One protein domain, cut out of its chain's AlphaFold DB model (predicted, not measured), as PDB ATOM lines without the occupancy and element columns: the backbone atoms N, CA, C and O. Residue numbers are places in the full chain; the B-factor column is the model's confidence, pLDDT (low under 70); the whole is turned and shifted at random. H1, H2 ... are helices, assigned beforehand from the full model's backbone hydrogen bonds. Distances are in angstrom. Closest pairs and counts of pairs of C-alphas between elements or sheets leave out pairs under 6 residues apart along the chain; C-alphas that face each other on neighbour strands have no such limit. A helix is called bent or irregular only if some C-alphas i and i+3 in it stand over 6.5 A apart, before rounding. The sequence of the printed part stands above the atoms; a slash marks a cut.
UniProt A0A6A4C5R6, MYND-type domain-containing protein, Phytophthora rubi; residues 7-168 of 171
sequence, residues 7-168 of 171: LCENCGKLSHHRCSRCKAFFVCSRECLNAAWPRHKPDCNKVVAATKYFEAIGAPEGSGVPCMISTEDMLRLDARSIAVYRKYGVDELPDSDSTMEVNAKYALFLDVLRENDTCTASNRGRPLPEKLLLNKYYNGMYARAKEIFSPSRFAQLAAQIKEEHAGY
ATOM      1  N   LEU A   7      -1.397  75.519  39.807       86.38
ATOM      2  CA  LEU A   7      -2.411  74.972  38.914       86.38
ATOM      3  C   LEU A   7      -3.469  76.024  38.575       86.38
ATOM      4  O   LEU A   7      -3.901  76.826  39.401       86.38
ATOM      5  N   CYS A   8      -3.940  75.982  37.336       89.06
ATOM      6  CA  CYS A   8      -5.094  76.725  36.878       89.06
ATOM      7  C   CYS A   8      -6.318  76.282  37.679       89.06
ATOM      8  O   CYS A   8      -6.754  75.136  37.604       89.06
ATOM      9  N   GLU A   9      -6.944  77.217  38.376       87.94
ATOM     10  CA  GLU A   9      -8.131  76.968  39.194       87.94
ATOM     11  C   GLU A   9      -9.372  76.590  38.367       87.94
ATOM     12  O   GLU A   9     -10.403  76.227  38.936       87.94
ATOM     13  N   ASN A  10      -9.306  76.691  37.034       90.75
ATOM     14  CA  ASN A  10     -10.348  76.222  36.120       90.75
ATOM     15  C   ASN A  10     -10.084  74.791  35.627       90.75
ATOM     16  O   ASN A  10     -10.856  73.896  35.943       90.75
ATOM     17  N   CYS A  11      -8.992  74.577  34.883       89.44
ATOM     18  CA  CYS A  11      -8.705  73.314  34.184       89.44
ATOM     19  C   CYS A  11      -7.600  72.466  34.834       89.44
ATOM     20  O   CYS A  11      -7.259  71.401  34.338       89.44
ATOM     21  N   GLY A  12      -6.975  72.931  35.915       86.69
ATOM     22  CA  GLY A  12      -5.924  72.199  36.625       86.69
ATOM     23  C   GLY A  12      -4.556  72.155  35.937       86.69
ATOM     24  O   GLY A  12      -3.625  71.649  36.541       86.69
ATOM     25  N   LYS A  13      -4.387  72.693  34.721       88.50
ATOM     26  CA  LYS A  13      -3.067  72.783  34.061       88.50
ATOM     27  C   LYS A  13      -2.144  73.765  34.780       88.50
ATOM     28  O   LYS A  13      -2.628  74.758  35.311       88.50
ATOM     29  N   LEU A  14      -0.832  73.551  34.714       87.00
ATOM     30  CA  LEU A  14       0.159  74.517  35.197       87.00
ATOM     31  C   LEU A  14      -0.091  75.921  34.625       87.00
ATOM     32  O   LEU A  14      -0.378  76.092  33.439       87.00
ATOM     33  N   SER A  15       0.019  76.928  35.483       87.50
ATOM     34  CA  SER A  15      -0.136  78.329  35.137       87.50
ATOM     35  C   SER A  15       0.896  79.201  35.837       87.50
ATOM     36  O   SER A  15       1.187  79.056  37.025       87.50
ATOM     37  N   HIS A  16       1.375  80.185  35.083       85.06
ATOM     38  CA  HIS A  16       2.170  81.304  35.578       85.06
ATOM     39  C   HIS A  16       1.351  82.600  35.666       85.06
ATOM     40  O   HIS A  16       1.838  83.621  36.156       85.06
ATOM     41  N   HIS A  17       0.104  82.591  35.183       87.44
ATOM     42  CA  HIS A  17      -0.733  83.781  35.156       87.44
ATOM     43  C   HIS A  17      -1.640  83.845  36.378       87.44
ATOM     44  O   HIS A  17      -2.274  82.870  36.792       87.44
ATOM     45  N   ARG A  18      -1.721  85.055  36.931       88.56
ATOM     46  CA  ARG A  18      -2.527  85.395  38.099       88.56
ATOM     47  C   ARG A  18      -3.579  86.425  37.721       88.56
ATOM     48  O   ARG A  18      -3.349  87.255  36.841       88.56
ATOM     49  N   CYS A  19      -4.707  86.421  38.424       91.19
ATOM     50  CA  CYS A  19      -5.707  87.474  38.310       91.19
ATOM     51  C   CYS A  19      -5.041  88.836  38.532       91.19
ATOM     52  O   CYS A  19      -4.442  89.081  39.578       91.19
ATOM     53  N   SER A  20      -5.163  89.741  37.562       90.06
ATOM     54  CA  SER A  20      -4.498  91.043  37.613       90.06
ATOM     55  C   SER A  20      -5.006  91.941  38.742       90.06
ATOM     56  O   SER A  20      -4.247  92.807  39.169       90.06
ATOM     57  N   ARG A  21      -6.236  91.713  39.229       91.69
ATOM     58  CA  ARG A  21      -6.877  92.490  40.299       91.69
ATOM     59  C   ARG A  21      -6.387  92.089  41.688       91.69
ATOM     60  O   ARG A  21      -5.840  92.916  42.395       91.69
ATOM     61  N   CYS A  22      -6.591  90.831  42.070       90.50
ATOM     62  CA  CYS A  22      -6.311  90.365  43.432       90.50
ATOM     63  C   CYS A  22      -4.933  89.708  43.591       90.50
ATOM     64  O   CYS A  22      -4.509  89.475  44.714       90.50
ATOM     65  N   LYS A  23      -4.269  89.327  42.487       87.75
ATOM     66  CA  LYS A  23      -3.005  88.559  42.451       87.75
ATOM     67  C   LYS A  23      -3.026  87.207  43.196       87.75
ATOM     68  O   LYS A  23      -1.999  86.541  43.258       87.75
ATOM     69  N   ALA A  24      -4.189  86.788  43.695       85.44
ATOM     70  CA  ALA A  24      -4.402  85.624  44.558       85.44
ATOM     71  C   ALA A  24      -4.805  84.339  43.820       85.44
ATOM     72  O   ALA A  24      -4.756  83.255  44.386       85.44
ATOM     73  N   PHE A  25      -5.278  84.468  42.581       88.00
ATOM     74  CA  PHE A  25      -5.963  83.404  41.848       88.00
ATOM     75  C   PHE A  25      -5.229  83.084  40.552       88.00
ATOM     76  O   PHE A  25      -4.935  84.008  39.791       88.00
ATOM     77  N   PHE A  26      -4.953  81.806  40.293       90.06
ATOM     78  CA  PHE A  26      -4.158  81.352  39.152       90.06
ATOM     79  C   PHE A  26      -5.037  80.738  38.065       90.06
ATOM     80  O   PHE A  26      -5.903  79.906  38.327       90.06
ATOM     81  N   VAL A  27      -4.804  81.139  36.820       91.44
ATOM     82  CA  VAL A  27      -5.543  80.674  35.634       91.44
ATOM     83  C   VAL A  27      -4.613  80.662  34.443       91.44
ATOM     84  O   VAL A  27      -3.784  81.549  34.346       91.44
ATOM     85  N   CYS A  28      -4.705  79.690  33.541       92.06
ATOM     86  CA  CYS A  28      -3.764  79.596  32.417       92.06
ATOM     87  C   CYS A  28      -4.129  80.494  31.223       92.06
ATOM     88  O   CYS A  28      -3.276  80.755  30.385       92.06
ATOM     89  N   SER A  29      -5.379  80.956  31.119       93.06
ATOM     90  CA  SER A  29      -5.849  81.745  29.976       93.06
ATOM     91  C   SER A  29      -7.029  82.651  30.334       93.06
ATOM     92  O   SER A  29      -7.628  82.525  31.409       93.06
ATOM     93  N   ARG A  30      -7.386  83.565  29.420       93.56
ATOM     94  CA  ARG A  30      -8.551  84.446  29.581       93.56
ATOM     95  C   ARG A  30      -9.857  83.653  29.595       93.56
ATOM     96  O   ARG A  30     -10.744  83.974  30.377       93.56
ATOM     97  N   GLU A  31      -9.955  82.602  28.792       95.62
ATOM     98  CA  GLU A  31     -11.115  81.709  28.726       95.62
ATOM     99  C   GLU A  31     -11.308  81.009  30.073       95.62
ATOM    100  O   GLU A  31     -12.404  81.028  30.632       95.62
ATOM    101  N   CYS A  32     -10.223  80.484  30.654       95.38
ATOM    102  CA  CYS A  32     -10.253  79.888  31.988       95.38
ATOM    103  C   CYS A  32     -10.618  80.903  33.077       95.38
ATOM    104  O   CYS A  32     -11.348  80.560  34.007       95.38
ATOM    105  N   LEU A  33     -10.144  82.150  32.970       94.25
ATOM    106  CA  LEU A  33     -10.548  83.215  33.887       94.25
ATOM    107  C   LEU A  33     -12.043  83.500  33.784       94.25
ATOM    108  O   LEU A  33     -12.696  83.591  34.816       94.25
ATOM    109  N   ASN A  34     -12.577  83.629  32.570       95.31
ATOM    110  CA  ASN A  34     -13.990  83.918  32.341       95.31
ATOM    111  C   ASN A  34     -14.881  82.779  32.857       95.31
ATOM    112  O   ASN A  34     -15.854  83.045  33.558       95.31
ATOM    113  N   ALA A  35     -14.508  81.523  32.593       95.19
ATOM    114  CA  ALA A  35     -15.220  80.346  33.093       95.19
ATOM    115  C   ALA A  35     -15.203  80.264  34.629       95.19
ATOM    116  O   ALA A  35     -16.221  79.982  35.259       95.19
ATOM    117  N   ALA A  36     -14.066  80.574  35.257       92.81
ATOM    118  CA  ALA A  36     -13.953  80.590  36.710       92.81
ATOM    119  C   ALA A  36     -14.433  81.901  37.359       92.81
ATOM    120  O   ALA A  36     -14.502  81.990  38.585       92.81
ATOM    121  N   TRP A  37     -14.774  82.931  36.584       94.19
ATOM    122  CA  TRP A  37     -15.087  84.255  37.118       94.19
ATOM    123  C   TRP A  37     -16.286  84.275  38.073       94.19
ATOM    124  O   TRP A  37     -16.155  84.905  39.123       94.19
ATOM    125  N   PRO A  38     -17.415  83.585  37.807       94.88
ATOM    126  CA  PRO A  38     -18.565  83.608  38.715       94.88
ATOM    127  C   PRO A  38     -18.211  83.158  40.137       94.88
ATOM    128  O   PRO A  38     -18.616  83.794  41.107       94.88
ATOM    129  N   ARG A  39     -17.380  82.116  40.252       90.56
ATOM    130  CA  ARG A  39     -16.881  81.581  41.528       90.56
ATOM    131  C   ARG A  39     -15.720  82.393  42.112       90.56
ATOM    132  O   ARG A  39     -15.609  82.490  43.325       90.56
ATOM    133  N   HIS A  40     -14.886  83.021  41.282       91.94
ATOM    134  CA  HIS A  40     -13.751  83.828  41.744       91.94
ATOM    135  C   HIS A  40     -14.131  85.260  42.170       91.94
ATOM    136  O   HIS A  40     -13.523  85.816  43.082       91.94
ATOM    137  N   LYS A  41     -15.117  85.892  41.523       93.75
ATOM    138  CA  LYS A  41     -15.460  87.314  41.705       93.75
ATOM    139  C   LYS A  41     -15.708  87.721  43.169       93.75
ATOM    140  O   LYS A  41     -15.171  88.765  43.552       93.75
ATOM    141  N   PRO A  42     -16.473  86.967  43.989       91.75
ATOM    142  CA  PRO A  42     -16.712  87.343  45.385       91.75
ATOM    143  C   PRO A  42     -15.408  87.427  46.183       91.75
ATOM    144  O   PRO A  42     -15.140  88.417  46.862       91.75
ATOM    145  N   ASP A  43     -14.558  86.422  46.015       90.62
ATOM    146  CA  ASP A  43     -13.265  86.307  46.674       90.62
ATOM    147  C   ASP A  43     -12.266  87.364  46.181       90.62
ATOM    148  O   ASP A  43     -11.574  88.000  46.975       90.62
ATOM    149  N   CYS A  44     -12.255  87.638  44.874       92.06
ATOM    150  CA  CYS A  44     -11.461  88.704  44.266       92.06
ATOM    151  C   CYS A  44     -11.757  90.068  44.906       92.06
ATOM    152  O   CYS A  44     -10.839  90.818  45.233       92.06
ATOM    153  N   ASN A  45     -13.040  90.384  45.108       92.94
ATOM    154  CA  ASN A  45     -13.458  91.647  45.708       92.94
ATOM    155  C   ASN A  45     -13.030  91.760  47.177       92.94
ATOM    156  O   ASN A  45     -12.560  92.824  47.573       92.94
ATOM    157  N   LYS A  46     -13.144  90.677  47.962       89.88
ATOM    158  CA  LYS A  46     -12.693  90.647  49.364       89.88
ATOM    159  C   LYS A  46     -11.196  90.921  49.478       89.88
ATOM    160  O   LYS A  46     -10.794  91.757  50.280       89.88
ATOM    161  N   VAL A  47     -10.389  90.272  48.638       89.94
ATOM    162  CA  VAL A  47      -8.935  90.483  48.615       89.94
ATOM    163  C   VAL A  47      -8.594  91.928  48.261       89.94
ATOM    164  O   VAL A  47      -7.826  92.560  48.974       89.94
ATOM    165  N   VAL A  48      -9.199  92.480  47.204       91.12
ATOM    166  CA  VAL A  48      -8.953  93.874  46.800       91.12
ATOM    167  C   VAL A  48      -9.346  94.859  47.906       91.12
ATOM    168  O   VAL A  48      -8.632  95.832  48.131       91.12
ATOM    169  N   ALA A  49     -10.465  94.625  48.597       90.12
ATOM    170  CA  ALA A  49     -10.887  95.463  49.717       90.12
ATOM    171  C   ALA A  49      -9.896  95.391  50.888       90.12
ATOM    172  O   ALA A  49      -9.517  96.430  51.423       90.12
ATOM    173  N   ALA A  50      -9.435  94.187  51.240       87.62
ATOM    174  CA  ALA A  50      -8.426  94.003  52.275       87.62
ATOM    175  C   ALA A  50      -7.115  94.714  51.908       87.62
ATOM    176  O   ALA A  50      -6.596  95.465  52.724       87.62
ATOM    177  N   THR A  51      -6.617  94.557  50.676       88.12
ATOM    178  CA  THR A  51      -5.397  95.237  50.204       88.12
ATOM    179  C   THR A  51      -5.490  96.749  50.385       88.12
ATOM    180  O   THR A  51      -4.619  97.332  51.019       88.12
ATOM    181  N   LYS A  52      -6.593  97.365  49.942       89.12
ATOM    182  CA  LYS A  52      -6.819  98.807  50.119       89.12
ATOM    183  C   LYS A  52      -6.857  99.238  51.583       89.12
ATOM    184  O   LYS A  52      -6.379 100.314  51.916       89.12
ATOM    185  N   TYR A  53      -7.453  98.421  52.452       88.19
ATOM    186  CA  TYR A  53      -7.491  98.702  53.884       88.19
ATOM    187  C   TYR A  53      -6.081  98.704  54.492       88.19
ATOM    188  O   TYR A  53      -5.730  99.647  55.193       88.19
ATOM    189  N   PHE A  54      -5.261  97.691  54.186       84.25
ATOM    190  CA  PHE A  54      -3.882  97.605  54.682       84.25
ATOM    191  C   PHE A  54      -2.999  98.752  54.171       84.25
ATOM    192  O   PHE A  54      -2.238  99.317  54.954       84.25
ATOM    193  N   GLU A  55      -3.151  99.137  52.900       85.44
ATOM    194  CA  GLU A  55      -2.498 100.321  52.324       85.44
ATOM    195  C   GLU A  55      -2.889 101.601  53.081       85.44
ATOM    196  O   GLU A  55      -2.027 102.397  53.448       85.44
ATOM    197  N   ALA A  56      -4.180 101.786  53.374       88.94
ATOM    198  CA  ALA A  56      -4.684 102.985  54.045       88.94
ATOM    199  C   ALA A  56      -4.177 103.144  55.486       88.94
ATOM    200  O   ALA A  56      -3.980 104.269  55.940       88.94
ATOM    201  N   ILE A  57      -3.958 102.039  56.208       87.69
ATOM    202  CA  ILE A  57      -3.427 102.074  57.582       87.69
ATOM    203  C   ILE A  57      -1.892 102.083  57.634       87.69
ATOM    204  O   ILE A  57      -1.326 101.991  58.721       87.69
ATOM    205  N   GLY A  58      -1.215 102.161  56.483       83.31
ATOM    206  CA  GLY A  58       0.246 102.162  56.407       83.31
ATOM    207  C   GLY A  58       0.877 100.879  56.947       83.31
ATOM    208  O   GLY A  58       1.990 100.922  57.472       83.31
ATOM    209  N   ALA A  59       0.170  99.744  56.867       75.38
ATOM    210  CA  ALA A  59       0.759  98.467  57.238       75.38
ATOM    211  C   ALA A  59       2.011  98.244  56.374       75.38
ATOM    212  O   ALA A  59       1.946  98.486  55.164       75.38
ATOM    213  N   PRO A  60       3.145  97.816  56.967       61.41
ATOM    214  CA  PRO A  60       4.371  97.622  56.210       61.41
ATOM    215  C   PRO A  60       4.075  96.696  55.035       61.41
ATOM    216  O   PRO A  60       3.344  95.716  55.202       61.41
ATOM    217  N   GLU A  61       4.623  97.025  53.865       53.88
ATOM    218  CA  GLU A  61       4.516  96.263  52.619       53.88
ATOM    219  C   GLU A  61       5.174  94.876  52.773       53.88
ATOM    220  O   GLU A  61       6.187  94.547  52.162       53.88
ATOM    221  N   GLY A  62       4.610  94.021  53.621       53.47
ATOM    222  CA  GLY A  62       4.829  92.592  53.562       53.47
ATOM    223  C   GLY A  62       4.295  92.146  52.210       53.47
ATOM    224  O   GLY A  62       3.120  92.333  51.918       53.47
ATOM    225  N   SER A  63       5.175  91.605  51.375       52.56
ATOM    226  CA  SER A  63       5.028  91.356  49.933       52.56
ATOM    227  C   SER A  63       3.971  90.307  49.524       52.56
ATOM    228  O   SER A  63       4.124  89.604  48.521       52.56
ATOM    229  N   GLY A  64       2.881  90.181  50.280       63.28
ATOM    230  CA  GLY A  64       1.861  89.154  50.132       63.28
ATOM    231  C   GLY A  64       0.445  89.704  49.996       63.28
ATOM    232  O   GLY A  64       0.095  90.774  50.484       63.28
ATOM    233  N   VAL A  65      -0.402  88.910  49.344       71.00
ATOM    234  CA  VAL A  65      -1.850  89.119  49.347       71.00
ATOM    235  C   VAL A  65      -2.365  89.007  50.791       71.00
ATOM    236  O   VAL A  65      -2.049  88.010  51.449       71.00
ATOM    237  N   PRO A  66      -3.183  89.957  51.288       76.50
ATOM    238  CA  PRO A  66      -3.743  89.872  52.631       76.50
ATOM    239  C   PRO A  66      -4.560  88.597  52.843       76.50
ATOM    240  O   PRO A  66      -5.446  88.266  52.054       76.50
ATOM    241  N   CYS A  67      -4.280  87.901  53.943       76.25
ATOM    242  CA  CYS A  67      -4.969  86.676  54.324       76.25
ATOM    243  C   CYS A  67      -5.964  86.964  55.454       76.25
ATOM    244  O   CYS A  67      -5.587  87.024  56.620       76.25
ATOM    245  N   MET A  68      -7.241  87.136  55.102       76.19
ATOM    246  CA  MET A  68      -8.331  87.309  56.069       76.19
ATOM    247  C   MET A  68      -8.889  85.934  56.459       76.19
ATOM    248  O   MET A  68      -9.866  85.474  55.867       76.19
ATOM    249  N   ILE A  69      -8.230  85.263  57.404       85.00
ATOM    250  CA  ILE A  69      -8.582  83.929  57.916       85.00
ATOM    251  C   ILE A  69      -8.946  84.012  59.403       85.00
ATOM    252  O   ILE A  69      -8.419  84.865  60.118       85.00
ATOM    253  N   SER A  70      -9.861  83.155  59.866       90.19
ATOM    254  CA  SER A  70     -10.201  83.082  61.288       90.19
ATOM    255  C   SER A  70      -9.019  82.546  62.105       90.19
ATOM    256  O   SER A  70      -8.184  81.796  61.592       90.19
ATOM    257  N   THR A  71      -8.946  82.910  63.387       91.25
ATOM    258  CA  THR A  71      -7.925  82.370  64.298       91.25
ATOM    259  C   THR A  71      -8.038  80.852  64.423       91.25
ATOM    260  O   THR A  71      -7.023  80.165  64.426       91.25
ATOM    261  N   GLU A  72      -9.256  80.312  64.469       94.75
ATOM    262  CA  GLU A  72      -9.494  78.867  64.542       94.75
ATOM    263  C   GLU A  72      -8.957  78.134  63.304       94.75
ATOM    264  O   GLU A  72      -8.219  77.154  63.428       94.75
ATOM    265  N   ASP A  73      -9.253  78.639  62.104       93.50
ATOM    266  CA  ASP A  73      -8.757  78.053  60.858       93.50
ATOM    267  C   ASP A  73      -7.237  78.159  60.734       93.50
ATOM    268  O   ASP A  73      -6.600  77.222  60.255       93.50
ATOM    269  N   MET A  74      -6.654  79.275  61.183       92.44
ATOM    270  CA  MET A  74      -5.204  79.457  61.236       92.44
ATOM    271  C   MET A  74      -4.558  78.397  62.129       92.44
ATOM    272  O   MET A  74      -3.712  77.645  61.655       92.44
ATOM    273  N   LEU A  75      -5.024  78.257  63.374       94.31
ATOM    274  CA  LEU A  75      -4.499  77.272  64.324       94.31
ATOM    275  C   LEU A  75      -4.647  75.835  63.805       94.31
ATOM    276  O   LEU A  75      -3.739  75.015  63.961       94.31
ATOM    277  N   ARG A  76      -5.765  75.522  63.139       95.19
ATOM    278  CA  ARG A  76      -5.987  74.220  62.495       95.19
ATOM    279  C   ARG A  76      -4.969  73.947  61.386       95.19
ATOM    280  O   ARG A  76      -4.517  72.811  61.247       95.19
ATOM    281  N   LEU A  77      -4.629  74.949  60.576       93.88
ATOM    282  CA  LEU A  77      -3.626  74.808  59.519       93.88
ATOM    283  C   LEU A  77      -2.202  74.742  60.088       93.88
ATOM    284  O   LEU A  77      -1.411  73.924  59.620       93.88
ATOM    285  N   ASP A  78      -1.901  75.502  61.139       92.62
ATOM    286  CA  ASP A  78      -0.605  75.467  61.829       92.62
ATOM    287  C   ASP A  78      -0.329  74.096  62.444       92.62
ATOM    288  O   ASP A  78       0.763  73.545  62.288       92.62
ATOM    289  N   ALA A  79      -1.346  73.487  63.062       94.69
ATOM    290  CA  ALA A  79      -1.249  72.151  63.636       94.69
ATOM    291  C   ALA A  79      -0.812  71.088  62.609       94.69
ATOM    292  O   ALA A  79      -0.141  70.124  62.979       94.69
ATOM    293  N   ARG A  80      -1.141  71.268  61.320       94.62
ATOM    294  CA  ARG A  80      -0.709  70.362  60.240       94.62
ATOM    295  C   ARG A  80       0.792  70.469  59.987       94.62
ATOM    296  O   ARG A  80       1.470  69.447  59.957       94.62
ATOM    297  N   SER A  81       1.321  71.687  59.878       90.19
ATOM    298  CA  SER A  81       2.768  71.910  59.728       90.19
ATOM    299  C   SER A  81       3.540  71.406  60.952       90.19
ATOM    300  O   SER A  81       4.547  70.718  60.802       90.19
ATOM    301  N   ILE A  82       3.020  71.641  62.162       92.38
ATOM    302  CA  ILE A  82       3.603  71.123  63.410       92.38
ATOM    303  C   ILE A  82       3.621  69.587  63.429       92.38
ATOM    304  O   ILE A  82       4.592  68.984  63.884       92.38
ATOM    305  N   ALA A  83       2.575  68.926  62.925       95.62
ATOM    306  CA  ALA A  83       2.555  67.468  62.830       95.62
ATOM    307  C   ALA A  83       3.671  66.934  61.915       95.62
ATOM    308  O   ALA A  83       4.277  65.908  62.231       95.62
ATOM    309  N   VAL A  84       3.996  67.652  60.831       96.25
ATOM    310  CA  VAL A  84       5.158  67.328  59.992       96.25
ATOM    311  C   VAL A  84       6.455  67.508  60.779       96.25
ATOM    312  O   VAL A  84       7.284  66.610  60.756       96.25
ATOM    313  N   TYR A  85       6.632  68.594  61.533       94.69
ATOM    314  CA  TYR A  85       7.855  68.803  62.330       94.69
ATOM    315  C   TYR A  85       8.074  67.661  63.336       94.69
ATOM    316  O   TYR A  85       9.136  67.035  63.364       94.69
ATOM    317  N   ARG A  86       7.010  67.280  64.053       95.38
ATOM    318  CA  ARG A  86       7.026  66.167  65.013       95.38
ATOM    319  C   ARG A  86       7.374  64.823  64.374       95.38
ATOM    320  O   ARG A  86       8.068  64.030  65.004       95.38
ATOM    321  N   LYS A  87       6.961  64.567  63.123       96.19
ATOM    322  CA  LYS A  87       7.351  63.358  62.364       96.19
ATOM    323  C   LYS A  87       8.874  63.234  62.218       96.19
ATOM    324  O   LYS A  87       9.384  62.118  62.176       96.19
ATOM    325  N   TYR A  88       9.586  64.357  62.157       95.88
ATOM    326  CA  TYR A  88      11.046  64.412  62.040       95.88
ATOM    327  C   TYR A  88      11.756  64.642  63.383       95.88
ATOM    328  O   TYR A  88      12.970  64.831  63.401       95.88
ATOM    329  N   GLY A  89      11.024  64.608  64.502       93.81
ATOM    330  CA  GLY A  89      11.591  64.780  65.839       93.81
ATOM    331  C   GLY A  89      12.096  66.193  66.122       93.81
ATOM    332  O   GLY A  89      13.008  66.351  66.928       93.81
ATOM    333  N   VAL A  90      11.536  67.205  65.451       92.25
ATOM    334  CA  VAL A  90      11.870  68.613  65.689       92.25
ATOM    335  C   VAL A  90      10.639  69.405  66.101       92.25
ATOM    336  O   VAL A  90       9.535  69.153  65.619       92.25
ATOM    337  N   ASP A  91      10.844  70.379  66.984       88.06
ATOM    338  CA  ASP A  91       9.807  71.338  67.377       88.06
ATOM    339  C   ASP A  91       9.819  72.586  66.484       88.06
ATOM    340  O   ASP A  91       8.783  73.216  66.272       88.06
ATOM    341  N   GLU A  92      10.976  72.899  65.895       86.38
ATOM    342  CA  GLU A  92      11.188  74.035  65.003       86.38
ATOM    343  C   GLU A  92      11.939  73.613  63.737       86.38
ATOM    344  O   GLU A  92      12.602  72.573  63.683       86.38
ATOM    345  N   LEU A  93      11.836  74.430  62.688       85.25
ATOM    346  CA  LEU A  93      12.544  74.160  61.444       85.25
ATOM    347  C   LEU A  93      14.055  74.326  61.626       85.25
ATOM    348  O   LEU A  93      14.500  75.385  62.069       85.25
ATOM    349  N   PRO A  94      14.854  73.333  61.204       86.19
ATOM    350  CA  PRO A  94      16.300  73.435  61.252       86.19
ATOM    351  C   PRO A  94      16.784  74.537  60.307       86.19
ATOM    352  O   PRO A  94      16.347  74.626  59.157       86.19
ATOM    353  N   ASP A  95      17.718  75.351  60.783       86.62
ATOM    354  CA  ASP A  95      18.406  76.371  59.999       86.62
ATOM    355  C   ASP A  95      19.671  75.817  59.309       86.62
ATOM    356  O   ASP A  95      19.861  74.598  59.169       86.62
ATOM    357  N   SER A  96      20.519  76.724  58.815       80.25
ATOM    358  CA  SER A  96      21.808  76.391  58.203       80.25
ATOM    359  C   SER A  96      22.764  75.710  59.179       80.25
ATOM    360  O   SER A  96      23.518  74.836  58.756       80.25
ATOM    361  N   ASP A  97      22.686  76.055  60.463       83.94
ATOM    362  CA  ASP A  97      23.658  75.674  61.490       83.94
ATOM    363  C   ASP A  97      23.230  74.397  62.231       83.94
ATOM    364  O   ASP A  97      24.028  73.750  62.911       83.94
ATOM    365  N   SER A  98      21.973  73.984  62.057       86.88
ATOM    366  CA  SER A  98      21.437  72.730  62.573       86.88
ATOM    367  C   SER A  98      22.277  71.514  62.170       86.88
ATOM    368  O   SER A  98      22.520  71.264  60.983       86.88
ATOM    369  N   THR A  99      22.579  70.684  63.173       89.25
ATOM    370  CA  THR A  99      23.299  69.406  63.072       89.25
ATOM    371  C   THR A  99      22.480  68.269  62.452       89.25
ATOM    372  O   THR A  99      22.948  67.132  62.404       89.25
ATOM    373  N   MET A 100      21.247  68.537  62.006       91.31
ATOM    374  CA  MET A 100      20.414  67.543  61.331       91.31
ATOM    375  C   MET A 100      21.085  67.067  60.037       91.31
ATOM    376  O   MET A 100      21.563  67.875  59.237       91.31
ATOM    377  N   GLU A 101      21.066  65.751  59.810       93.19
ATOM    378  CA  GLU A 101      21.592  65.138  58.589       93.19
ATOM    379  C   GLU A 101      20.925  65.745  57.338       93.19
ATOM    380  O   GLU A 101      19.727  66.037  57.319       93.19
ATOM    381  N   VAL A 102      21.715  65.989  56.287       90.00
ATOM    382  CA  VAL A 102      21.298  66.800  55.129       90.00
ATOM    383  C   VAL A 102      20.117  66.182  54.376       90.00
ATOM    384  O   VAL A 102      19.235  66.915  53.921       90.00
ATOM    385  N   ASN A 103      20.059  64.855  54.230       92.25
ATOM    386  CA  ASN A 103      18.933  64.180  53.586       92.25
ATOM    387  C   ASN A 103      17.672  64.192  54.460       92.25
ATOM    388  O   ASN A 103      16.588  64.412  53.924       92.25
ATOM    389  N   ALA A 104      17.794  64.037  55.779       93.88
ATOM    390  CA  ALA A 104      16.688  64.203  56.719       93.88
ATOM    391  C   ALA A 104      16.133  65.635  56.671       93.88
ATOM    392  O   ALA A 104      14.922  65.820  56.543       93.88
ATOM    393  N   LYS A 105      17.017  66.643  56.654       92.56
ATOM    394  CA  LYS A 105      16.659  68.060  56.484       92.56
ATOM    395  C   LYS A 105      15.932  68.282  55.157       92.56
ATOM    396  O   LYS A 105      14.870  68.891  55.124       92.56
ATOM    397  N   TYR A 106      16.457  67.734  54.062       93.75
ATOM    398  CA  TYR A 106      15.813  67.794  52.747       93.75
ATOM    399  C   TYR A 106      14.410  67.172  52.749       93.75
ATOM    400  O   TYR A 106      13.467  67.790  52.259       93.75
ATOM    401  N   ALA A 107      14.260  65.976  53.322       95.19
ATOM    402  CA  ALA A 107      12.980  65.280  53.392       95.19
ATOM    403  C   ALA A 107      11.952  66.057  54.230       95.19
ATOM    404  O   ALA A 107      10.810  66.189  53.800       95.19
ATOM    405  N   LEU A 108      12.368  66.629  55.366       95.00
ATOM    406  CA  LEU A 108      11.529  67.506  56.182       95.00
ATOM    407  C   LEU A 108      11.020  68.703  55.367       95.00
ATOM    408  O   LEU A 108       9.815  68.928  55.301       95.00
ATOM    409  N   PHE A 109      11.914  69.447  54.711       94.25
ATOM    410  CA  PHE A 109      11.525  70.609  53.903       94.25
ATOM    411  C   PHE A 109      10.546  70.242  52.789       94.25
ATOM    412  O   PHE A 109       9.568  70.955  52.561       94.25
ATOM    413  N   LEU A 110      10.788  69.122  52.113       93.81
ATOM    414  CA  LEU A 110       9.918  68.638  51.053       93.81
ATOM    415  C   LEU A 110       8.520  68.272  51.577       93.81
ATOM    416  O   LEU A 110       7.524  68.674  50.978       93.81
ATOM    417  N   ASP A 111       8.428  67.567  52.704       95.44
ATOM    418  CA  ASP A 111       7.142  67.203  53.305       95.44
ATOM    419  C   ASP A 111       6.368  68.432  53.800       95.44
ATOM    420  O   ASP A 111       5.157  68.515  53.602       95.44
ATOM    421  N   VAL A 112       7.053  69.436  54.357       94.62
ATOM    422  CA  VAL A 112       6.423  70.705  54.760       94.62
ATOM    423  C   VAL A 112       5.897  71.469  53.545       94.62
ATOM    424  O   VAL A 112       4.794  72.022  53.593       94.62
ATOM    425  N   LEU A 113       6.657  71.502  52.446       93.50
ATOM    426  CA  LEU A 113       6.207  72.118  51.198       93.50
ATOM    427  C   LEU A 113       4.970  71.402  50.655       93.50
ATOM    428  O   LEU A 113       3.988  72.070  50.354       93.50
ATOM    429  N   ARG A 114       4.962  70.066  50.614       92.81
ATOM    430  CA  ARG A 114       3.798  69.272  50.185       92.81
ATOM    431  C   ARG A 114       2.572  69.509  51.062       92.81
ATOM    432  O   ARG A 114       1.477  69.690  50.536       92.81
ATOM    433  N   GLU A 115       2.740  69.564  52.382       95.25
ATOM    434  CA  GLU A 115       1.636  69.812  53.318       95.25
ATOM    435  C   GLU A 115       0.946  71.158  53.041       95.25
ATOM    436  O   GLU A 115      -0.285  71.275  53.125       95.25
ATOM    437  N   ASN A 116       1.736  72.158  52.641       93.69
ATOM    438  CA  ASN A 116       1.285  73.520  52.362       93.69
ATOM    439  C   ASN A 116       0.994  73.800  50.881       93.69
ATOM    440  O   ASN A 116       0.504  74.874  50.535       93.69
ATOM    441  N   ASP A 117       1.257  72.850  49.990       91.50
ATOM    442  CA  ASP A 117       1.081  73.048  48.563       91.50
ATOM    443  C   ASP A 117      -0.407  73.027  48.194       91.50
ATOM    444  O   ASP A 117      -1.119  72.032  48.380       91.50
ATOM    445  N   THR A 118      -0.889  74.148  47.655       89.88
ATOM    446  CA  THR A 118      -2.281  74.330  47.227       89.88
ATOM    447  C   THR A 118      -2.632  73.558  45.954       89.88
ATOM    448  O   THR A 118      -3.814  73.434  45.619       89.88
ATOM    449  N   CYS A 119      -1.639  72.981  45.273       86.31
ATOM    450  CA  CYS A 119      -1.820  72.141  44.093       86.31
ATOM    451  C   CYS A 119      -2.253  70.706  44.444       86.31
ATOM    452  O   CYS A 119      -2.926  70.058  43.630       86.31
ATOM    453  N   THR A 120      -1.941  70.235  45.658       86.69
ATOM    454  CA  THR A 120      -2.309  68.898  46.156       86.69
ATOM    455  C   THR A 120      -3.823  68.688  46.174       86.69
ATOM    456  O   THR A 120      -4.599  69.626  46.368       86.69
ATOM    457  N   ALA A 121      -4.274  67.438  46.029       83.56
ATOM    458  CA  ALA A 121      -5.701  67.104  46.090       83.56
ATOM    459  C   ALA A 121      -6.361  67.585  47.400       83.56
ATOM    460  O   ALA A 121      -7.459  68.141  47.367       83.56
ATOM    461  N   SER A 122      -5.652  67.455  48.526       86.69
ATOM    462  CA  SER A 122      -6.120  67.838  49.863       86.69
ATOM    463  C   SER A 122      -6.294  69.347  50.056       86.69
ATOM    464  O   SER A 122      -7.129  69.768  50.858       86.69
ATOM    465  N   ASN A 123      -5.525  70.182  49.345       90.62
ATOM    466  CA  ASN A 123      -5.570  71.640  49.506       90.62
ATOM    467  C   ASN A 123      -6.265  72.364  48.341       90.62
ATOM    468  O   ASN A 123      -6.807  73.456  48.531       90.62
ATOM    469  N   ARG A 124      -6.332  71.757  47.150       84.56
ATOM    470  CA  ARG A 124      -6.922  72.364  45.943       84.56
ATOM    471  C   ARG A 124      -8.390  72.749  46.113       84.56
ATOM    472  O   ARG A 124      -8.854  73.695  45.480       84.56
ATOM    473  N   GLY A 125      -9.138  72.025  46.941       86.06
ATOM    474  CA  GLY A 125     -10.554  72.297  47.211       86.06
ATOM    475  C   GLY A 125     -10.820  73.366  48.273       86.06
ATOM    476  O   GLY A 125     -11.976  73.729  48.469       86.06
ATOM    477  N   ARG A 126      -9.788  73.864  48.966       90.31
ATOM    478  CA  ARG A 126      -9.967  74.726  50.142       90.31
ATOM    479  C   ARG A 126     -10.498  76.127  49.793       90.31
ATOM    480  O   ARG A 126     -10.249  76.612  48.682       90.31
ATOM    481  N   PRO A 127     -11.184  76.803  50.734       88.38
ATOM    482  CA  PRO A 127     -11.571  78.207  50.596       88.38
ATOM    483  C   PRO A 127     -10.370  79.125  50.328       88.38
ATOM    484  O   PRO A 127      -9.249  78.827  50.748       88.38
ATOM    485  N   LEU A 128     -10.592  80.272  49.671       85.12
ATOM    486  CA  LEU A 128      -9.497  81.193  49.339       85.12
ATOM    487  C   LEU A 128      -8.674  81.649  50.562       85.12
ATOM    488  O   LEU A 128      -7.451  81.639  50.444       85.12
ATOM    489  N   PRO A 129      -9.264  82.017  51.719       87.94
ATOM    490  CA  PRO A 129      -8.476  82.406  52.890       87.94
ATOM    491  C   PRO A 129      -7.470  81.340  53.333       87.94
ATOM    492  O   PRO A 129      -6.305  81.650  53.555       87.94
ATOM    493  N   GLU A 130      -7.889  80.072  53.373       91.50
ATOM    494  CA  GLU A 130      -6.995  78.958  53.698       91.50
ATOM    495  C   GLU A 130      -5.891  78.810  52.648       91.50
ATOM    496  O   GLU A 130      -4.718  78.713  52.994       91.50
ATOM    497  N   LYS A 131      -6.237  78.854  51.355       89.50
ATOM    498  CA  LYS A 131      -5.246  78.783  50.270       89.50
ATOM    499  C   LYS A 131      -4.226  79.918  50.335       89.50
ATOM    500  O   LYS A 131      -3.056  79.697  50.040       89.50
ATOM    501  N   LEU A 132      -4.648  81.127  50.708       88.06
ATOM    502  CA  LEU A 132      -3.751  82.271  50.870       88.06
ATOM    503  C   LEU A 132      -2.761  82.055  52.015       88.06
ATOM    504  O   LEU A 132      -1.574  82.331  51.832       88.06
ATOM    505  N   LEU A 133      -3.218  81.519  53.150       89.88
ATOM    506  CA  LEU A 133      -2.334  81.181  54.263       89.88
ATOM    507  C   LEU A 133      -1.349  80.069  53.883       89.88
ATOM    508  O   LEU A 133      -0.146  80.223  54.071       89.88
ATOM    509  N   LEU A 134      -1.842  78.995  53.267       92.00
ATOM    510  CA  LEU A 134      -1.012  77.885  52.798       92.00
ATOM    511  C   LEU A 134       0.045  78.352  51.790       92.00
ATOM    512  O   LEU A 134       1.218  78.023  51.930       92.00
ATOM    513  N   ASN A 135      -0.327  79.211  50.837       88.50
ATOM    514  CA  ASN A 135       0.626  79.816  49.907       88.50
ATOM    515  C   ASN A 135       1.657  80.703  50.623       88.50
ATOM    516  O   ASN A 135       2.816  80.739  50.210       88.50
ATOM    517  N   LYS A 136       1.273  81.425  51.685       88.19
ATOM    518  CA  LYS A 136       2.218  82.195  52.507       88.19
ATOM    519  C   LYS A 136       3.240  81.264  53.165       88.19
ATOM    520  O   LYS A 136       4.435  81.538  53.071       88.19
ATOM    521  N   TYR A 137       2.789  80.164  53.768       90.94
ATOM    522  CA  TYR A 137       3.666  79.161  54.381       90.94
ATOM    523  C   TYR A 137       4.568  78.499  53.350       90.94
ATOM    524  O   TYR A 137       5.786  78.538  53.499       90.94
ATOM    525  N   TYR A 138       4.000  78.012  52.249       91.75
ATOM    526  CA  TYR A 138       4.743  77.422  51.143       91.75
ATOM    527  C   TYR A 138       5.849  78.355  50.631       91.75
ATOM    528  O   TYR A 138       7.008  77.957  50.548       91.75
ATOM    529  N   ASN A 139       5.523  79.619  50.333       88.06
ATOM    530  CA  ASN A 139       6.499  80.577  49.809       88.06
ATOM    531  C   ASN A 139       7.593  80.909  50.830       88.06
ATOM    532  O   ASN A 139       8.757  81.017  50.450       88.06
ATOM    533  N   GLY A 140       7.234  81.048  52.110       88.44
ATOM    534  CA  GLY A 140       8.206  81.245  53.185       88.44
ATOM    535  C   GLY A 140       9.173  80.068  53.294       88.44
ATOM    536  O   GLY A 140      10.384  80.263  53.345       88.44
ATOM    537  N   MET A 141       8.653  78.842  53.239       91.19
ATOM    538  CA  MET A 141       9.462  77.621  53.290       91.19
ATOM    539  C   MET A 141      10.342  77.449  52.063       91.19
ATOM    540  O   MET A 141      11.507  77.086  52.186       91.19
ATOM    541  N   TYR A 142       9.818  77.764  50.882       91.25
ATOM    542  CA  TYR A 142      10.566  77.701  49.635       91.25
ATOM    543  C   TYR A 142      11.712  78.724  49.614       91.25
ATOM    544  O   TYR A 142      12.824  78.403  49.196       91.25
ATOM    545  N   ALA A 143      11.472  79.941  50.114       90.31
ATOM    546  CA  ALA A 143      12.513  80.952  50.286       90.31
ATOM    547  C   ALA A 143      13.582  80.490  51.288       90.31
ATOM    548  O   ALA A 143      14.769  80.539  50.980       90.31
ATOM    549  N   ARG A 144      13.165  79.945  52.437       90.62
ATOM    550  CA  ARG A 144      14.082  79.429  53.459       90.62
ATOM    551  C   ARG A 144      14.918  78.249  52.958       90.62
ATOM    552  O   ARG A 144      16.114  78.185  53.219       90.62
ATOM    553  N   ALA A 145      14.326  77.354  52.169       91.62
ATOM    554  CA  ALA A 145      15.036  76.250  51.524       91.62
ATOM    555  C   ALA A 145      16.173  76.750  50.617       91.62
ATOM    556  O   ALA A 145      17.236  76.136  50.570       91.62
ATOM    557  N   LYS A 146      15.969  77.878  49.923       91.12
ATOM    558  CA  LYS A 146      16.989  78.508  49.074       91.12
ATOM    559  C   LYS A 146      18.176  79.056  49.874       91.12
ATOM    560  O   LYS A 146      19.277  79.123  49.341       91.12
ATOM    561  N   GLU A 147      17.946  79.463  51.119       91.31
ATOM    562  CA  GLU A 147      18.991  79.958  52.024       91.31
ATOM    563  C   GLU A 147      19.783  78.815  52.671       91.31
ATOM    564  O   GLU A 147      20.975  78.954  52.915       91.31
ATOM    565  N   ILE A 148      19.121  77.689  52.951       90.81
ATOM    566  CA  ILE A 148      19.705  76.564  53.694       90.81
ATOM    567  C   ILE A 148      20.421  75.569  52.779       90.81
ATOM    568  O   ILE A 148      21.474  75.042  53.138       90.81
ATOM    569  N   PHE A 149      19.844  75.250  51.620       91.62
ATOM    570  CA  PHE A 149      20.409  74.244  50.727       91.62
ATOM    571  C   PHE A 149      21.407  74.850  49.745       91.62
ATOM    572  O   PHE A 149      21.253  75.973  49.270       91.62
ATOM    573  N   SER A 150      22.406  74.050  49.361       93.25
ATOM    574  CA  SER A 150      23.283  74.406  48.246       93.25
ATOM    575  C   SER A 150      22.470  74.616  46.956       93.25
ATOM    576  O   SER A 150      21.405  74.008  46.791       93.25
ATOM    577  N   PRO A 151      22.969  75.407  45.987       94.62
ATOM    578  CA  PRO A 151      22.246  75.667  44.742       94.62
ATOM    579  C   PRO A 151      21.823  74.397  43.989       94.62
ATOM    580  O   PRO A 151      20.708  74.327  43.477       94.62
ATOM    581  N   SER A 152      22.679  73.369  43.961       94.56
ATOM    582  CA  SER A 152      22.371  72.089  43.313       94.56
ATOM    583  C   SER A 152      21.268  71.323  44.041       94.56
ATOM    584  O   SER A 152      20.382  70.759  43.402       94.56
ATOM    585  N   ARG A 153      21.281  71.330  45.376       93.44
ATOM    586  CA  ARG A 153      20.278  70.635  46.184       93.44
ATOM    587  C   ARG A 153      18.928  71.346  46.154       93.44
ATOM    588  O   ARG A 153      17.897  70.688  46.047       93.44
ATOM    589  N   PHE A 154      18.926  72.675  46.158       93.31
ATOM    590  CA  PHE A 154      17.714  73.460  45.938       93.31
ATOM    591  C   PHE A 154      17.136  73.243  44.529       93.31
ATOM    592  O   PHE A 154      15.924  73.103  44.377       93.31
ATOM    593  N   ALA A 155      17.982  73.142  43.498       92.75
ATOM    594  CA  ALA A 155      17.527  72.825  42.144       92.75
ATOM    595  C   ALA A 155      16.861  71.438  42.056       92.75
ATOM    596  O   ALA A 155      15.853  71.299  41.366       92.75
ATOM    597  N   GLN A 156      17.370  70.436  42.788       93.62
ATOM    598  CA  GLN A 156      16.728  69.118  42.908       93.62
ATOM    599  C   GLN A 156      15.331  69.225  43.538       93.62
ATOM    600  O   GLN A 156      14.373  68.694  42.981       93.62
ATOM    601  N   LEU A 157      15.201  69.976  44.637       91.94
ATOM    602  CA  LEU A 157      13.917  70.227  45.300       91.94
ATOM    603  C   LEU A 157      12.909  70.895  44.351       91.94
ATOM    604  O   LEU A 157      11.774  70.441  44.218       91.94
ATOM    605  N   ALA A 158      13.332  71.948  43.648       89.56
ATOM    606  CA  ALA A 158      12.487  72.665  42.697       89.56
ATOM    607  C   ALA A 158      12.048  71.783  41.514       89.56
ATOM    608  O   ALA A 158      10.898  71.864  41.075       89.56
ATOM    609  N   ALA A 159      12.943  70.929  41.006       90.25
ATOM    610  CA  ALA A 159      12.627  69.980  39.943       90.25
ATOM    611  C   ALA A 159      11.598  68.937  40.402       90.25
ATOM    612  O   ALA A 159      10.625  68.701  39.690       90.25
ATOM    613  N   GLN A 160      11.769  68.391  41.608       91.38
ATOM    614  CA  GLN A 160      10.861  67.405  42.190       91.38
ATOM    615  C   GLN A 160       9.443  67.963  42.379       91.38
ATOM    616  O   GLN A 160       8.469  67.335  41.976       91.38
ATOM    617  N   ILE A 161       9.314  69.183  42.907       88.88
ATOM    618  CA  ILE A 161       8.017  69.866  43.049       88.88
ATOM    619  C   ILE A 161       7.348  70.064  41.686       88.88
ATOM    620  O   ILE A 161       6.152  69.819  41.523       88.88
ATOM    621  N   LYS A 162       8.115  70.503  40.684       85.38
ATOM    622  CA  LYS A 162       7.593  70.729  39.333       85.38
ATOM    623  C   LYS A 162       7.089  69.432  38.693       85.38
ATOM    624  O   LYS A 162       6.068  69.458  38.007       85.38
ATOM    625  N   GLU A 163       7.795  68.325  38.903       87.25
ATOM    626  CA  GLU A 163       7.383  66.995  38.450       87.25
ATOM    627  C   GLU A 163       6.080  66.550  39.129       87.25
ATOM    628  O   GLU A 163       5.138  66.153  38.442       87.25
ATOM    629  N   GLU A 164       5.969  66.722  40.450       86.75
ATOM    630  CA  GLU A 164       4.742  66.429  41.203       86.75
ATOM    631  C   GLU A 164       3.549  67.246  40.691       86.75
ATOM    632  O   GLU A 164       2.466  66.700  40.472       86.75
ATOM    633  N   HIS A 165       3.748  68.541  40.421       85.19
ATOM    634  CA  HIS A 165       2.689  69.393  39.879       85.19
ATOM    635  C   HIS A 165       2.253  68.980  38.473       85.19
ATOM    636  O   HIS A 165       1.070  69.085  38.148       85.19
ATOM    637  N   ALA A 166       3.188  68.522  37.638       80.00
ATOM    638  CA  ALA A 166       2.892  68.028  36.295       80.00
ATOM    639  C   ALA A 166       2.129  66.692  36.317       80.00
ATOM    640  O   ALA A 166       1.341  66.429  35.410       80.00
ATOM    641  N   GLY A 167       2.332  65.875  37.355       79.56
ATOM    642  CA  GLY A 167       1.633  64.604  37.555       79.56
ATOM    643  C   GLY A 167       0.187  64.741  38.041       79.56
ATOM    644  O   GLY A 167      -0.548  63.753  38.064       79.56
ATOM    645  N   TYR A 168      -0.256  65.937  38.438       76.31
ATOM    646  CA  TYR A 168      -1.607  66.114  38.955       76.31
ATOM    647  C   TYR A 168      -2.688  66.056  37.862       76.31
ATOM    648  O   TYR A 168      -2.568  66.724  36.834       76.31
TER     649      TYR A 168
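This is residues 7 to 168 of the 171 residues of the protein "MYND-type domain-containing protein" of Phytophthora rubi (UniProt A0A6A4C5R6). Helices H2, H3, H5 and H6 make an up-and-down bundle, each running against the one before it of the four, with H5 in the middle of the domain and H6 more loosely joined. The long, kinked H1 stands across one end, about perpendicular to H5. The 162 printed residues hold six named helices, H1 to H6 in order, and no named strand: the class is all helix. The whole is compact, with a radius of gyration of the C-alphas of 17.0 A and spans of 49 by 38 by 27 A.

After residues 7 to 29, which hold no named element, H1, residues 30 to 56, has a kink of 89 degrees near residue 39 and is irregular, C-alphas 35 and 38 being 7.3 A apart. H2, residues 71 to 87, and H3, residues 102 to 116, form a helical hairpin; they touch, closest at the C-alphas of Ser 81 and Val 112, 6.3 A, with a shallow tilt of 26 degrees, opposite ways. H5, residues 128 to 148, touches H3, closest at the C-alphas of Leu 134 and Asn 116, 5.0 A. H5 is close to but not clearly touching H1, the closest C-alphas being Leu 128 and Asp 43, 6.9 A. H6, residues 151 to 166, is close to but not clearly touching H5, closest at the C-alphas of Phe 154 and Lys 146, 6.0 A. Every O i to N i+4 pair is within hydrogen-bond range in H3, H5 and H6, against 19 of 23 in H1 and 11 of 13 in H2; H4, residues 121 to 124, is too short for one.

H1 begins at C-alpha 30 (-8.551, 84.446, 29.581) and is 30.9 A long, H2 24.5 A, H3 21.3 A, H5 29.9 A. H6, 22.5 A, ends at C-alpha 166 (2.892, 68.028, 36.295).

The farthest C-alphas, Pro 38 and Thr 99, are 50.5 A apart. The printed part has no cut. The links H1 to H2 and H2 to H3 are long. Residues 60 to 64 have pLDDT under 70.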